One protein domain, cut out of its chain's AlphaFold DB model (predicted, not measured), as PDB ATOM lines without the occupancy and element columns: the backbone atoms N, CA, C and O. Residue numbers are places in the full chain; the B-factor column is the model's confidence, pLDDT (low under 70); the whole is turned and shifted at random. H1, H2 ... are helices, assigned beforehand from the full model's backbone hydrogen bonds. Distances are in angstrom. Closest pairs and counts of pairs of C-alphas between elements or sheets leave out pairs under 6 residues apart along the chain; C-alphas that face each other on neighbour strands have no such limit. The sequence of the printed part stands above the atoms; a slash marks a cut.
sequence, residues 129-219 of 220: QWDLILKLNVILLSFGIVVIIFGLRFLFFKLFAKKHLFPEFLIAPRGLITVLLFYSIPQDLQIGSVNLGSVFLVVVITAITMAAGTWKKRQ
ATOM      1  N   GLN A 129     -29.796  21.818 -10.767       79.56
ATOM      2  CA  GLN A 129     -28.719  20.940 -11.194       79.56
ATOM      3  C   GLN A 129     -28.775  20.796 -12.716       79.56
ATOM      4  O   GLN A 129     -29.745  20.262 -13.261       79.56
ATOM      5  N   TRP A 130     -27.731  21.262 -13.404       78.94
ATOM      6  CA  TRP A 130     -27.620  21.180 -14.865       78.94
ATOM      7  C   TRP A 130     -27.772  19.743 -15.381       78.94
ATOM      8  O   TRP A 130     -28.458  19.509 -16.378       78.94
ATOM      9  N   ASP A 131     -27.246  18.774 -14.631       81.06
ATOM     10  CA  ASP A 131     -27.293  17.346 -14.959       81.06
ATOM     11  C   ASP A 131     -28.714  16.767 -15.001       81.06
ATOM     12  O   ASP A 131     -28.962  15.760 -15.665       81.06
ATOM     13  N   LEU A 132     -29.671  17.380 -14.295       78.44
ATOM     14  CA  LEU A 132     -31.070  16.949 -14.311       78.44
ATOM     15  C   LEU A 132     -31.828  17.546 -15.496       78.44
ATOM     16  O   LEU A 132     -32.682  16.874 -16.069       78.44
ATOM     17  N   ILE A 133     -31.526  18.790 -15.868       79.00
ATOM     18  CA  ILE A 133     -32.261  19.530 -16.903       79.00
ATOM     19  C   ILE A 133     -31.910  19.014 -18.301       79.00
ATOM     20  O   ILE A 133     -32.783  18.923 -19.160       79.00
ATOM     21  N   LEU A 134     -30.647  18.641 -18.522       80.69
ATOM     22  CA  LEU A 134     -30.161  18.181 -19.827       80.69
ATOM     23  C   LEU A 134     -30.591  16.748 -20.173       80.69
ATOM     24  O   LEU A 134     -30.410  16.305 -21.307       80.69
ATOM     25  N   LYS A 135     -31.186  16.010 -19.228       85.31
ATOM     26  CA  LYS A 135     -31.712  14.670 -19.505       85.31
ATOM     27  C   LYS A 135     -32.880  14.769 -20.479       85.31
ATOM     28  O   LYS A 135     -33.906  15.377 -20.176       85.31
ATOM     29  N   LEU A 136     -32.766  14.064 -21.604       84.75
ATOM     30  CA  LEU A 136     -33.792  14.030 -22.649       84.75
ATOM     31  C   LEU A 136     -35.180  13.663 -22.098       84.75
ATOM     32  O   LEU A 136     -36.177  14.259 -22.492       84.75
ATOM     33  N   ASN A 137     -35.235  12.745 -21.126       84.94
ATOM     34  CA  ASN A 137     -36.476  12.350 -20.459       84.94
ATOM     35  C   ASN A 137     -37.165  13.535 -19.746       84.94
ATOM     36  O   ASN A 137     -38.375  13.714 -19.849       84.94
ATOM     37  N   VAL A 138     -36.389  14.392 -19.074       83.75
ATOM     38  CA  VAL A 138     -36.902  15.572 -18.362       83.75
ATOM     39  C   VAL A 138     -37.417  16.615 -19.348       83.75
ATOM     40  O   VAL A 138     -38.496  17.171 -19.141       83.75
ATOM     41  N   ILE A 139     -36.694  16.844 -20.445       85.81
ATOM     42  CA  ILE A 139     -37.102  17.781 -21.501       85.81
ATOM     43  C   ILE A 139     -38.420  17.326 -22.141       85.81
ATOM     44  O   ILE A 139     -39.362  18.116 -22.236       85.81
ATOM     45  N   LEU A 140     -38.509  16.050 -22.527       87.81
ATOM     46  CA  LEU A 140     -39.685  15.491 -23.192       87.81
ATOM     47  C   LEU A 140     -40.920  15.526 -22.280       87.81
ATOM     48  O   LEU A 140     -41.992  15.955 -22.707       87.81
ATOM     49  N   LEU A 141     -40.754  15.145 -21.008       86.69
ATOM     50  CA  LEU A 141     -41.821  15.195 -20.009       86.69
ATOM     51  C   LEU A 141     -42.324  16.627 -19.793       86.69
ATOM     52  O   LEU A 141     -43.528  16.874 -19.807       86.69
ATOM     53  N   SER A 142     -41.406  17.582 -19.639       85.06
ATOM     54  CA  SER A 142     -41.745  18.995 -19.433       85.06
ATOM     55  C   SER A 142     -42.492  19.579 -20.625       85.06
ATOM     56  O   SER A 142     -43.487  20.281 -20.452       85.06
ATOM     57  N   PHE A 143     -42.044  19.263 -21.841       87.50
ATOM     58  CA  PHE A 143     -42.717  19.690 -23.059       87.50
ATOM     59  C   PHE A 143     -44.124  19.087 -23.161       87.50
ATOM     60  O   PHE A 143     -45.079  19.811 -23.439       87.50
ATOM     61  N   GLY A 144     -44.280  17.797 -22.843       87.56
ATOM     62  CA  GLY A 144     -45.586  17.138 -22.769       87.56
ATOM     63  C   GLY A 144     -46.535  17.822 -21.780       87.56
ATOM     64  O   GLY A 144     -47.671  18.131 -22.135       87.56
ATOM     65  N   ILE A 145     -46.056  18.143 -20.573       85.81
ATOM     66  CA  ILE A 145     -46.834  18.871 -19.556       85.81
ATOM     67  C   ILE A 145     -47.264  20.246 -20.080       85.81
ATOM     68  O   ILE A 145     -48.433  20.610 -19.955       85.81
ATOM     69  N   VAL A 146     -46.354  21.004 -20.700       85.50
ATOM     70  CA  VAL A 146     -46.671  22.313 -21.292       85.50
ATOM     71  C   VAL A 146     -47.758  22.170 -22.357       85.50
ATOM     72  O   VAL A 146     -48.761  22.883 -22.298       85.50
ATOM     73  N   VAL A 147     -47.604  21.235 -23.297       87.19
ATOM     74  CA  VAL A 147     -48.582  21.000 -24.371       87.19
ATOM     75  C   VAL A 147     -49.950  20.641 -23.800       87.19
ATOM     76  O   VAL A 147     -50.953  21.198 -24.241       87.19
ATOM     77  N   ILE A 148     -50.005  19.775 -22.786       87.69
ATOM     78  CA  ILE A 148     -51.256  19.390 -22.124       87.69
ATOM     79  C   ILE A 148     -51.901  20.597 -21.436       87.69
ATOM     80  O   ILE A 148     -53.089  20.840 -21.637       87.69
ATOM     81  N   ILE A 149     -51.141  21.385 -20.668       83.19
ATOM     82  CA  ILE A 149     -51.663  22.564 -19.956       83.19
ATOM     83  C   ILE A 149     -52.222  23.594 -20.942       83.19
ATOM     84  O   ILE A 149     -53.344  24.077 -20.765       83.19
ATOM     85  N   PHE A 150     -51.463  23.934 -21.985       80.12
ATOM     86  CA  PHE A 150     -51.909  24.889 -22.999       80.12
ATOM     87  C   PHE A 150     -53.057  24.326 -23.847       80.12
ATOM     88  O   PHE A 150     -53.989  25.065 -24.161       80.12
ATOM     89  N   GLY A 151     -53.039  23.028 -24.161       84.06
ATOM     90  CA  GLY A 151     -54.086  22.335 -24.911       84.06
ATOM     91  C   GLY A 151     -55.416  22.284 -24.159       84.06
ATOM     92  O   GLY A 151     -56.438  22.713 -24.695       84.06
ATOM     93  N   LEU A 152     -55.406  21.853 -22.891       83.81
ATOM     94  CA  LEU A 152     -56.575  21.903 -22.003       83.81
ATOM     95  C   LEU A 152     -57.094  23.331 -21.885       83.81
ATOM     96  O   LEU A 152     -58.288  23.563 -22.052       83.81
ATOM     97  N   ARG A 153     -56.206  24.303 -21.649       76.25
ATOM     98  CA  ARG A 153     -56.608  25.708 -21.536       76.25
ATOM     99  C   ARG A 153     -57.267  26.207 -22.822       76.25
ATOM    100  O   ARG A 153     -58.272  26.908 -22.740       76.25
ATOM    101  N   PHE A 154     -56.741  25.840 -23.990       78.06
ATOM    102  CA  PHE A 154     -57.332  26.202 -25.278       78.06
ATOM    103  C   PHE A 154     -58.716  25.570 -25.450       78.06
ATOM    104  O   PHE A 154     -59.648  26.247 -25.879       78.06
ATOM    105  N   LEU A 155     -58.874  24.304 -25.056       81.88
ATOM    106  CA  LEU A 155     -60.153  23.603 -25.108       81.88
ATOM    107  C   LEU A 155     -61.192  24.238 -24.171       81.88
ATOM    108  O   LEU A 155     -62.293  24.546 -24.619       81.88
ATOM    109  N   PHE A 156     -60.834  24.512 -22.912       76.19
ATOM    110  CA  PHE A 156     -61.696  25.231 -21.966       76.19
ATOM    111  C   PHE A 156     -62.108  26.596 -22.521       76.19
ATOM    112  O   PHE A 156     -63.288  26.934 -22.531       76.19
ATOM    113  N   PHE A 157     -61.158  27.370 -23.045       71.44
ATOM    114  CA  PHE A 157     -61.470  28.687 -23.590       71.44
ATOM    115  C   PHE A 157     -62.374  28.593 -24.830       71.44
ATOM    116  O   PHE A 157     -63.327  29.353 -24.944       71.44
ATOM    117  N   LYS A 158     -62.158  27.610 -25.715       71.62
ATOM    118  CA  LYS A 158     -63.015  27.364 -26.888       71.62
ATOM    119  C   LYS A 158     -64.442  26.947 -26.508       71.62
ATOM    120  O   LYS A 158     -65.380  27.299 -27.217       71.62
ATOM    121  N   LEU A 159     -64.607  26.192 -25.421       73.06
ATOM    122  CA  LEU A 159     -65.915  25.730 -24.948       73.06
ATOM    123  C   LEU A 159     -66.704  26.838 -24.232       73.06
ATOM    124  O   LEU A 159     -67.916  26.925 -24.413       73.06
ATOM    125  N   PHE A 160     -66.031  27.694 -23.454       69.00
ATOM    126  CA  PHE A 160     -66.690  28.679 -22.584       69.00
ATOM    127  C   PHE A 160     -66.655  30.132 -23.101       69.00
ATOM    128  O   PHE A 160     -67.535  30.911 -22.742       69.00
ATOM    129  N   ALA A 161     -65.709  30.521 -23.966       61.66
ATOM    130  CA  ALA A 161     -65.561  31.898 -24.451       61.66
ATOM    131  C   ALA A 161     -65.853  32.007 -25.961       61.66
ATOM    132  O   ALA A 161     -65.069  31.577 -26.806       61.66
ATOM    133  N   LYS A 162     -66.996  32.613 -26.323       57.16
ATOM    134  CA  LYS A 162     -67.467  32.698 -27.721       57.16
ATOM    135  C   LYS A 162     -66.938  33.878 -28.548       57.16
ATOM    136  O   LYS A 162     -67.141  33.848 -29.756       57.16
ATOM    137  N   LYS A 163     -66.267  34.892 -27.991       54.53
ATOM    138  CA  LYS A 163     -65.690  36.011 -28.773       54.53
ATOM    139  C   LYS A 163     -64.601  36.723 -27.957       54.53
ATOM    140  O   LYS A 163     -64.854  37.068 -26.813       54.53
ATOM    141  N   HIS A 164     -63.435  36.940 -28.582       51.56
ATOM    142  CA  HIS A 164     -62.188  37.561 -28.071       51.56
ATOM    143  C   HIS A 164     -61.151  36.578 -27.482       51.56
ATOM    144  O   HIS A 164     -60.917  36.498 -26.285       51.56
ATOM    145  N   LEU A 165     -60.512  35.808 -28.376       54.91
ATOM    146  CA  LEU A 165     -59.579  34.710 -28.060       54.91
ATOM    147  C   LEU A 165     -58.107  35.140 -27.885       54.91
ATOM    148  O   LEU A 165     -57.300  34.397 -27.336       54.91
ATOM    149  N   PHE A 166     -57.739  36.335 -28.337       53.03
ATOM    150  CA  PHE A 166     -56.393  36.893 -28.214       53.03
ATOM    151  C   PHE A 166     -56.548  38.298 -27.645       53.03
ATOM    152  O   PHE A 166     -57.344  39.046 -28.210       53.03
ATOM    153  N   PRO A 167     -55.877  38.670 -26.537       55.34
ATOM    154  CA  PRO A 167     -54.593  38.167 -26.019       55.34
ATOM    155  C   PRO A 167     -54.630  37.579 -24.585       55.34
ATOM    156  O   PRO A 167     -53.580  37.305 -24.005       55.34
ATOM    157  N   GLU A 168     -55.806  37.386 -23.983       54.31
ATOM    158  CA  GLU A 168     -55.949  36.955 -22.576       54.31
ATOM    159  C   GLU A 168     -55.352  35.575 -22.276       54.31
ATOM    160  O   GLU A 168     -54.796  35.361 -21.197       54.31
ATOM    161  N   PHE A 169     -55.374  34.668 -23.254       54.44
ATOM    162  CA  PHE A 169     -54.830  33.315 -23.129       54.44
ATOM    163  C   PHE A 169     -53.348  33.287 -22.701       54.44
ATOM    164  O   PHE A 169     -52.934  32.399 -21.948       54.44
ATOM    165  N   LEU A 170     -52.564  34.281 -23.139       53.69
ATOM    166  CA  LEU A 170     -51.116  34.362 -22.914       53.69
ATOM    167  C   LEU A 170     -50.724  35.162 -21.658       53.69
ATOM    168  O   LEU A 170     -49.570  35.107 -21.242       53.69
ATOM    169  N   ILE A 171     -51.652  35.899 -21.037       54.56
ATOM    170  CA  ILE A 171     -51.318  36.918 -20.018       54.56
ATOM    171  C   ILE A 171     -51.397  36.382 -18.580       54.56
ATOM    172  O   ILE A 171     -50.957  37.045 -17.646       54.56
ATOM    173  N   ALA A 172     -51.875  35.154 -18.368       55.12
ATOM    174  CA  ALA A 172     -52.003  34.593 -17.020       55.12
ATOM    175  C   ALA A 172     -51.230  33.275 -16.789       55.12
ATOM    176  O   ALA A 172     -51.843  32.203 -16.725       55.12
ATOM    177  N   PRO A 173     -49.902  33.323 -16.609       56.66
ATOM    178  CA  PRO A 173     -49.161  32.267 -15.925       56.66
ATOM    179  C   PRO A 173     -48.906  32.617 -14.455       56.66
ATOM    180  O   PRO A 173     -48.182  33.547 -14.111       56.66
ATOM    181  N   ARG A 174     -49.488  31.815 -13.559       58.56
ATOM    182  CA  ARG A 174     -49.263  31.850 -12.104       58.56
ATOM    183  C   ARG A 174     -48.181  30.835 -11.697       58.56
ATOM    184  O   ARG A 174     -48.363  30.095 -10.738       58.56
ATOM    185  N   GLY A 175     -47.067  30.794 -12.438       66.81
ATOM    186  CA  GLY A 175     -46.025  29.759 -12.308       66.81
ATOM    187  C   GLY A 175     -45.385  29.665 -10.917       66.81
ATOM    188  O   GLY A 175     -44.999  28.582 -10.494       66.81
ATOM    189  N   LEU A 176     -45.361  30.772 -10.167       71.00
ATOM    190  CA  LEU A 176     -44.828  30.816  -8.801       71.00
ATOM    191  C   LEU A 176     -45.597  29.892  -7.839       71.00
ATOM    192  O   LEU A 176     -44.979  29.174  -7.062       71.00
ATOM    193  N   ILE A 177     -46.934  29.852  -7.912       70.31
ATOM    194  CA  ILE A 177     -47.747  29.014  -7.011       70.31
ATOM    195  C   ILE A 177     -47.519  27.529  -7.312       70.31
ATOM    196  O   ILE A 177     -47.393  26.733  -6.391       70.31
ATOM    197  N   THR A 178     -47.417  27.160  -8.591       73.00
ATOM    198  CA  THR A 178     -47.179  25.773  -9.016       73.00
ATOM    199  C   THR A 178     -45.844  25.238  -8.503       73.00
ATOM    200  O   THR A 178     -45.792  24.113  -8.014       73.00
ATOM    201  N   VAL A 179     -44.782  26.049  -8.552       73.12
ATOM    202  CA  VAL A 179     -43.478  25.660  -7.996       73.12
ATOM    203  C   VAL A 179     -43.550  25.503  -6.483       73.12
ATOM    204  O   VAL A 179     -43.095  24.489  -5.963       73.12
ATOM    205  N   LEU A 180     -44.147  26.465  -5.771       72.56
ATOM    206  CA  LEU A 180     -44.295  26.379  -4.314       72.56
ATOM    207  C   LEU A 180     -45.111  25.156  -3.886       72.56
ATOM    208  O   LEU A 180     -44.782  24.508  -2.893       72.56
ATOM    209  N   LEU A 181     -46.158  24.826  -4.644       72.50
ATOM    210  CA  LEU A 181     -46.978  23.648  -4.396       72.50
ATOM    211  C   LEU A 181     -46.158  22.371  -4.598       72.50
ATOM    212  O   LEU A 181     -46.208  21.506  -3.736       72.50
ATOM    213  N   PHE A 182     -45.337  22.292  -5.651       71.69
ATOM    214  CA  PHE A 182     -44.437  21.155  -5.868       71.69
ATOM    215  C   PHE A 182     -43.378  21.011  -4.762       71.69
ATOM    216  O   PHE A 182     -43.180  19.911  -4.260       71.69
ATOM    217  N   TYR A 183     -42.759  22.112  -4.315       70.62
ATOM    218  CA  TYR A 183     -41.837  22.097  -3.165       70.62
ATOM    219  C   TYR A 183     -42.511  21.672  -1.854       70.62
ATOM    220  O   TYR A 183     -41.840  21.159  -0.964       70.62
ATOM    221  N   SER A 184     -43.821  21.893  -1.721       68.50
ATOM    222  CA  SER A 184     -44.583  21.490  -0.535       68.50
ATOM    223  C   SER A 184     -44.949  20.000  -0.534       68.50
ATOM    224  O   SER A 184     -45.413  19.507   0.493       68.50
ATOM    225  N   ILE A 185     -44.767  19.278  -1.649       72.12
ATOM    226  CA  ILE A 185     -45.026  17.834  -1.727       72.12
ATOM    227  C   ILE A 185     -43.835  17.087  -1.096       72.12
ATOM    228  O   ILE A 185     -42.712  17.234  -1.592       72.12
ATOM    229  N   PRO A 186     -44.052  16.267  -0.045       67.94
ATOM    230  CA  PRO A 186     -43.005  15.448   0.563       67.94
ATOM    231  C   PRO A 186     -42.304  14.578  -0.482       67.94
ATOM    232  O   PRO A 186     -42.971  14.023  -1.356       67.94
ATOM    233  N   GLN A 187     -40.978  14.437  -0.392       65.06
ATOM    234  CA  GLN A 187     -40.187  13.693  -1.383       65.06
ATOM    235  C   GLN A 187     -40.637  12.229  -1.528       65.06
ATOM    236  O   GLN A 187     -40.591  11.689  -2.627       65.06
ATOM    237  N   ASP A 188     -41.182  11.633  -0.465       66.12
ATOM    238  CA  ASP A 188     -41.688  10.252  -0.449       66.12
ATOM    239  C   ASP A 188     -42.955  10.042  -1.299       66.12
ATOM    240  O   ASP A 188     -43.293   8.917  -1.660       66.12
ATOM    241  N   LEU A 189     -43.668  11.126  -1.628       60.84
ATOM    242  CA  LEU A 189     -44.876  11.124  -2.461       60.84
ATOM    243  C   LEU A 189     -44.603  11.633  -3.886       60.84
ATOM    244  O   LEU A 189     -45.532  11.748  -4.691       60.84
ATOM    245  N   GLN A 190     -43.349  11.963  -4.209       62.53
ATOM    246  CA  GLN A 190     -42.984  12.432  -5.539       62.53
ATOM    247  C   GLN A 190     -42.848  11.248  -6.499       62.53
ATOM    248  O   GLN A 190     -42.134  10.277  -6.257       62.53
ATOM    249  N   ILE A 191     -43.546  11.338  -7.628       64.94
ATOM    250  CA  ILE A 191     -43.434  10.362  -8.708       64.94
ATOM    251  C   ILE A 191     -42.025  10.508  -9.297       64.94
ATOM    252  O   ILE A 191     -41.702  11.574  -9.814       64.94
ATOM    253  N   GLY A 192     -41.195   9.459  -9.262       63.53
ATOM    254  CA  GLY A 192     -39.772   9.537  -9.651       63.53
ATOM    255  C   GLY A 192     -39.486  10.016 -11.087       63.53
ATOM    256  O   GLY A 192     -38.351  10.364 -11.419       63.53
ATOM    257  N   SER A 193     -40.502  10.070 -11.953       62.22
ATOM    258  CA  SER A 193     -40.419  10.665 -13.289       62.22
ATOM    259  C   SER A 193     -40.518  12.199 -13.283       62.22
ATOM    260  O   SER A 193     -39.858  12.848 -14.096       62.22
ATOM    261  N   VAL A 194     -41.280  12.795 -12.358       67.00
ATOM    262  CA  VAL A 194     -41.475  14.247 -12.236       67.00
ATOM    263  C   VAL A 194     -40.478  14.795 -11.220       67.00
ATOM    264  O   VAL A 194     -40.730  14.823 -10.022       67.00
ATOM    265  N   ASN A 195     -39.330  15.244 -11.718       75.50
ATOM    266  CA  ASN A 195     -38.264  15.822 -10.898       75.50
ATOM    267  C   ASN A 195     -38.314  17.358 -10.903       75.50
ATOM    268  O   ASN A 195     -38.907  17.964 -11.802       75.50
ATOM    269  N   LEU A 196     -37.605  17.996  -9.966       75.75
ATOM    270  CA  LEU A 196     -37.450  19.460  -9.887       75.75
ATOM    271  C   LEU A 196     -37.048  20.099 -11.230       75.75
ATOM    272  O   LEU A 196     -37.586  21.141 -11.604       75.75
ATOM    273  N   GLY A 197     -36.172  19.440 -11.998       78.75
ATOM    274  CA  GLY A 197     -35.760  19.905 -13.327       78.75
ATOM    275  C   GLY A 197     -36.913  20.005 -14.333       78.75
ATOM    276  O   GLY A 197     -36.922  20.911 -15.164       78.75
ATOM    277  N   SER A 198     -37.921  19.131 -14.229       82.38
ATOM    278  CA  SER A 198     -39.079  19.168 -15.132       82.38
ATOM    279  C   SER A 198     -40.007  20.340 -14.824       82.38
ATOM    280  O   SER A 198     -40.400  21.099 -15.710       82.38
ATOM    281  N   VAL A 199     -40.282  20.560 -13.537       81.56
ATOM    282  CA  VAL A 199     -41.092  21.686 -13.057       81.56
ATOM    283  C   VAL A 199     -40.428  23.013 -13.415       81.56
ATOM    284  O   VAL A 199     -41.105  23.932 -13.875       81.56
ATOM    285  N   PHE A 200     -39.100  23.099 -13.284       81.56
ATOM    286  CA  PHE A 200     -38.334  24.258 -13.736       81.56
ATOM    287  C   PHE A 200     -38.546  24.549 -15.220       81.56
ATOM    288  O   PHE A 200     -38.913  25.668 -15.579       81.56
ATOM    289  N   LEU A 201     -38.372  23.544 -16.079       84.38
ATOM    290  CA  LEU A 201     -38.464  23.732 -17.523       84.38
ATOM    291  C   LEU A 201     -39.887  24.146 -17.946       84.38
ATOM    292  O   LEU A 201     -40.044  25.052 -18.765       84.38
ATOM    293  N   VAL A 202     -40.926  23.594 -17.307       85.25
ATOM    294  CA  VAL A 202     -42.325  24.039 -17.476       85.25
ATOM    295  C   VAL A 202     -42.499  25.516 -17.087       85.25
ATOM    296  O   VAL A 202     -43.133  26.289 -17.812       85.25
ATOM    297  N   VAL A 203     -41.933  25.942 -15.956       82.81
ATOM    298  CA  VAL A 203     -42.057  27.322 -15.451       82.81
ATOM    299  C   VAL A 203     -41.318  28.315 -16.345       82.81
ATOM    300  O   VAL A 203     -41.855  29.379 -16.647       82.81
ATOM    301  N   VAL A 204     -40.128  27.963 -16.830       83.19
ATOM    302  CA  VAL A 204     -39.370  28.801 -17.769       83.19
ATOM    303  C   VAL A 204     -40.098  28.929 -19.101       83.19
ATOM    304  O   VAL A 204     -40.304  30.048 -19.570       83.19
ATOM    305  N   ILE A 205     -40.559  27.816 -19.688       84.19
ATOM    306  CA  ILE A 205     -41.301  27.847 -20.957       84.19
ATOM    307  C   ILE A 205     -42.566  28.705 -20.822       84.19
ATOM    308  O   ILE A 205     -42.850  29.540 -21.684       84.19
ATOM    309  N   THR A 206     -43.317  28.549 -19.729       82.06
ATOM    310  CA  THR A 206     -44.537  29.340 -19.492       82.06
ATOM    311  C   THR A 206     -44.242  30.826 -19.252       82.06
ATOM    312  O   THR A 206     -44.993  31.670 -19.744       82.06
ATOM    313  N   ALA A 207     -43.145  31.169 -18.569       78.56
ATOM    314  CA  ALA A 207     -42.708  32.553 -18.370       78.56
ATOM    315  C   ALA A 207     -42.273  33.227 -19.684       78.56
ATOM    316  O   ALA A 207     -42.707  34.345 -19.967       78.56
ATOM    317  N   ILE A 208     -41.490  32.535 -20.519       81.81
ATOM    318  CA  ILE A 208     -41.086  33.023 -21.849       81.81
ATOM    319  C   ILE A 208     -42.318  33.224 -22.737       81.81
ATOM    320  O   ILE A 208     -42.467  34.268 -23.373       81.81
ATOM    321  N   THR A 209     -43.242  32.262 -22.729       80.88
ATOM    322  CA  THR A 209     -44.499  32.347 -23.486       80.88
ATOM    323  C   THR A 209     -45.342  33.556 -23.049       80.88
ATOM    324  O   THR A 209     -45.914  34.248 -23.892       80.88
ATOM    325  N   MET A 210     -45.373  33.874 -21.748       76.19
ATOM    326  CA  MET A 210     -46.022  35.088 -21.228       76.19
ATOM    327  C   MET A 210     -45.362  36.370 -21.728       76.19
ATOM    328  O   MET A 210     -46.046  37.309 -22.143       76.19
ATOM    329  N   ALA A 211     -44.032  36.425 -21.668       79.25
ATOM    330  CA  ALA A 211     -43.268  37.587 -22.100       79.25
ATOM    331  C   ALA A 211     -43.507  37.858 -23.594       79.25
ATOM    332  O   ALA A 211     -43.840  38.982 -23.972       79.25
ATOM    333  N   ALA A 212     -43.477  36.811 -24.423       80.00
ATOM    334  CA  ALA A 212     -43.812  36.901 -25.842       80.00
ATOM    335  C   ALA A 212     -45.263  37.373 -26.073       80.00
ATOM    336  O   ALA A 212     -45.520  38.223 -26.928       80.00
ATOM    337  N   GLY A 213     -46.221  36.869 -25.286       76.94
ATOM    338  CA  GLY A 213     -47.630  37.251 -25.394       76.94
ATOM    339  C   GLY A 213     -47.930  38.697 -24.996       76.94
ATOM    340  O   GLY A 213     -48.697  39.380 -25.676       76.94
ATOM    341  N   THR A 214     -47.315  39.189 -23.920       72.56
ATOM    342  CA  THR A 214     -47.480  40.584 -23.474       72.56
ATOM    343  C   THR A 214     -46.807  41.567 -24.433       72.56
ATOM    344  O   THR A 214     -47.380  42.623 -24.706       72.56
ATOM    345  N   TRP A 215     -45.657  41.204 -25.013       74.69
ATOM    346  CA  TRP A 215     -44.992  41.999 -26.048       74.69
ATOM    347  C   TRP A 215     -45.856  42.143 -27.307       74.69
ATOM    348  O   TRP A 215     -46.072  43.261 -27.772       74.69
ATOM    349  N   LYS A 216     -46.449  41.043 -27.797       70.88
ATOM    350  CA  LYS A 216     -47.343  41.062 -28.968       70.88
ATOM    351  C   LYS A 216     -48.603  41.909 -28.746       70.88
ATOM    352  O   LYS A 216     -49.027  42.600 -29.663       70.88
ATOM    353  N   LYS A 217     -49.185  41.895 -27.537       63.12
ATOM    354  CA  LYS A 217     -50.343  42.746 -27.198       63.12
ATOM    355  C   LYS A 217     -49.993  44.234 -27.179       63.12
ATOM    356  O   LYS A 217     -50.829  45.048 -27.530       63.12
ATOM    357  N   ARG A 218     -48.783  44.605 -26.751       56.66
ATOM    358  CA  ARG A 218     -48.375  46.017 -26.643       56.66
ATOM    359  C   ARG A 218     -48.194  46.701 -28.009       56.66
ATOM    360  O   ARG A 218     -48.084  47.919 -28.044       56.66
ATOM    361  N   GLN A 219     -48.149  45.930 -29.099       55.28
ATOM    362  CA  GLN A 219     -47.997  46.419 -30.474       55.28
ATOM    363  C   GLN A 219     -49.305  46.472 -31.293       55.28
ATOM    364  O   GLN A 219     -49.252  46.960 -32.419       55.28
TER     365      GLN A 219
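What this domain is: This is residues 129 to 219 of the 220 residues of the protein "Sodium:proton exchanger" of Fibrobacter sp (UniProt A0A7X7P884). Two long helices, H2 and H5, meet near their first ends and spread apart as a V, running the same way. The short H4 folds back along H5 on the side away from H2, H1 sits at the point of the V, and the small H3 lies in its open mouth. The printed part has 91 residues with five named helices, H1 to H5 in chain order, and no named strand; the class is all helix. It is only just loose, close to compact, with a radius of gyration of the C-alphas of 15.0 A, and elongated, spanning 45 by 27 by 23 A.

Where its parts are: H2, residues 136 to 160, is the longest helix at 36.0 A, from C-alpha 136 at (-33.792, 14.030, -22.649). H5, residues 196 to 218, is 33.2 A long and ends with C-alpha 218 at (-48.375, 46.017, -26.643). H4, residues 175 to 183, measures 12.6 A. H1, residues 130 to 133, and H3, residues 168 to 171, measure 5.3 A each.

How they stand to each other: H2, with residues 138 to 146 alone, touches H5 at a steep tilt of 46 degrees; the closest C-alphas, of Ser 142 and Ser 198, are 5.1 A apart. H5 is the hub, touching four helices. H4 and H5 form a helical hairpin, touching at a shallow tilt of 9 degrees, opposite ways, closest at the C-alphas of Gly 175 and Val 203, 5.6 A. H3 touches H5, closest at the C-alphas of Leu 170 and Gly 213, 5.2 A. H1 touches H5, closest at the C-alphas of Ile 133 and Gly 197, 5.0 A. H2 and H4 are apart. In H2, H4 and H5 every O i to N i+4 pair is within hydrogen-bond range; H1 and H3 are too short for such a pair.

The domain as a whole: The C-alphas farthest apart, of Asp 188 and Gln 219, are 47.4 A apart. The printed part has no cut. The link from H4 to H5 is long, and residues 158 to 164, of which 158 to 160 belong to H2, stand free. The mean pLDDT of the printed part is 73.3, with residues 160 to 175, 184, 186 to 194 and 217 to 219 under 70.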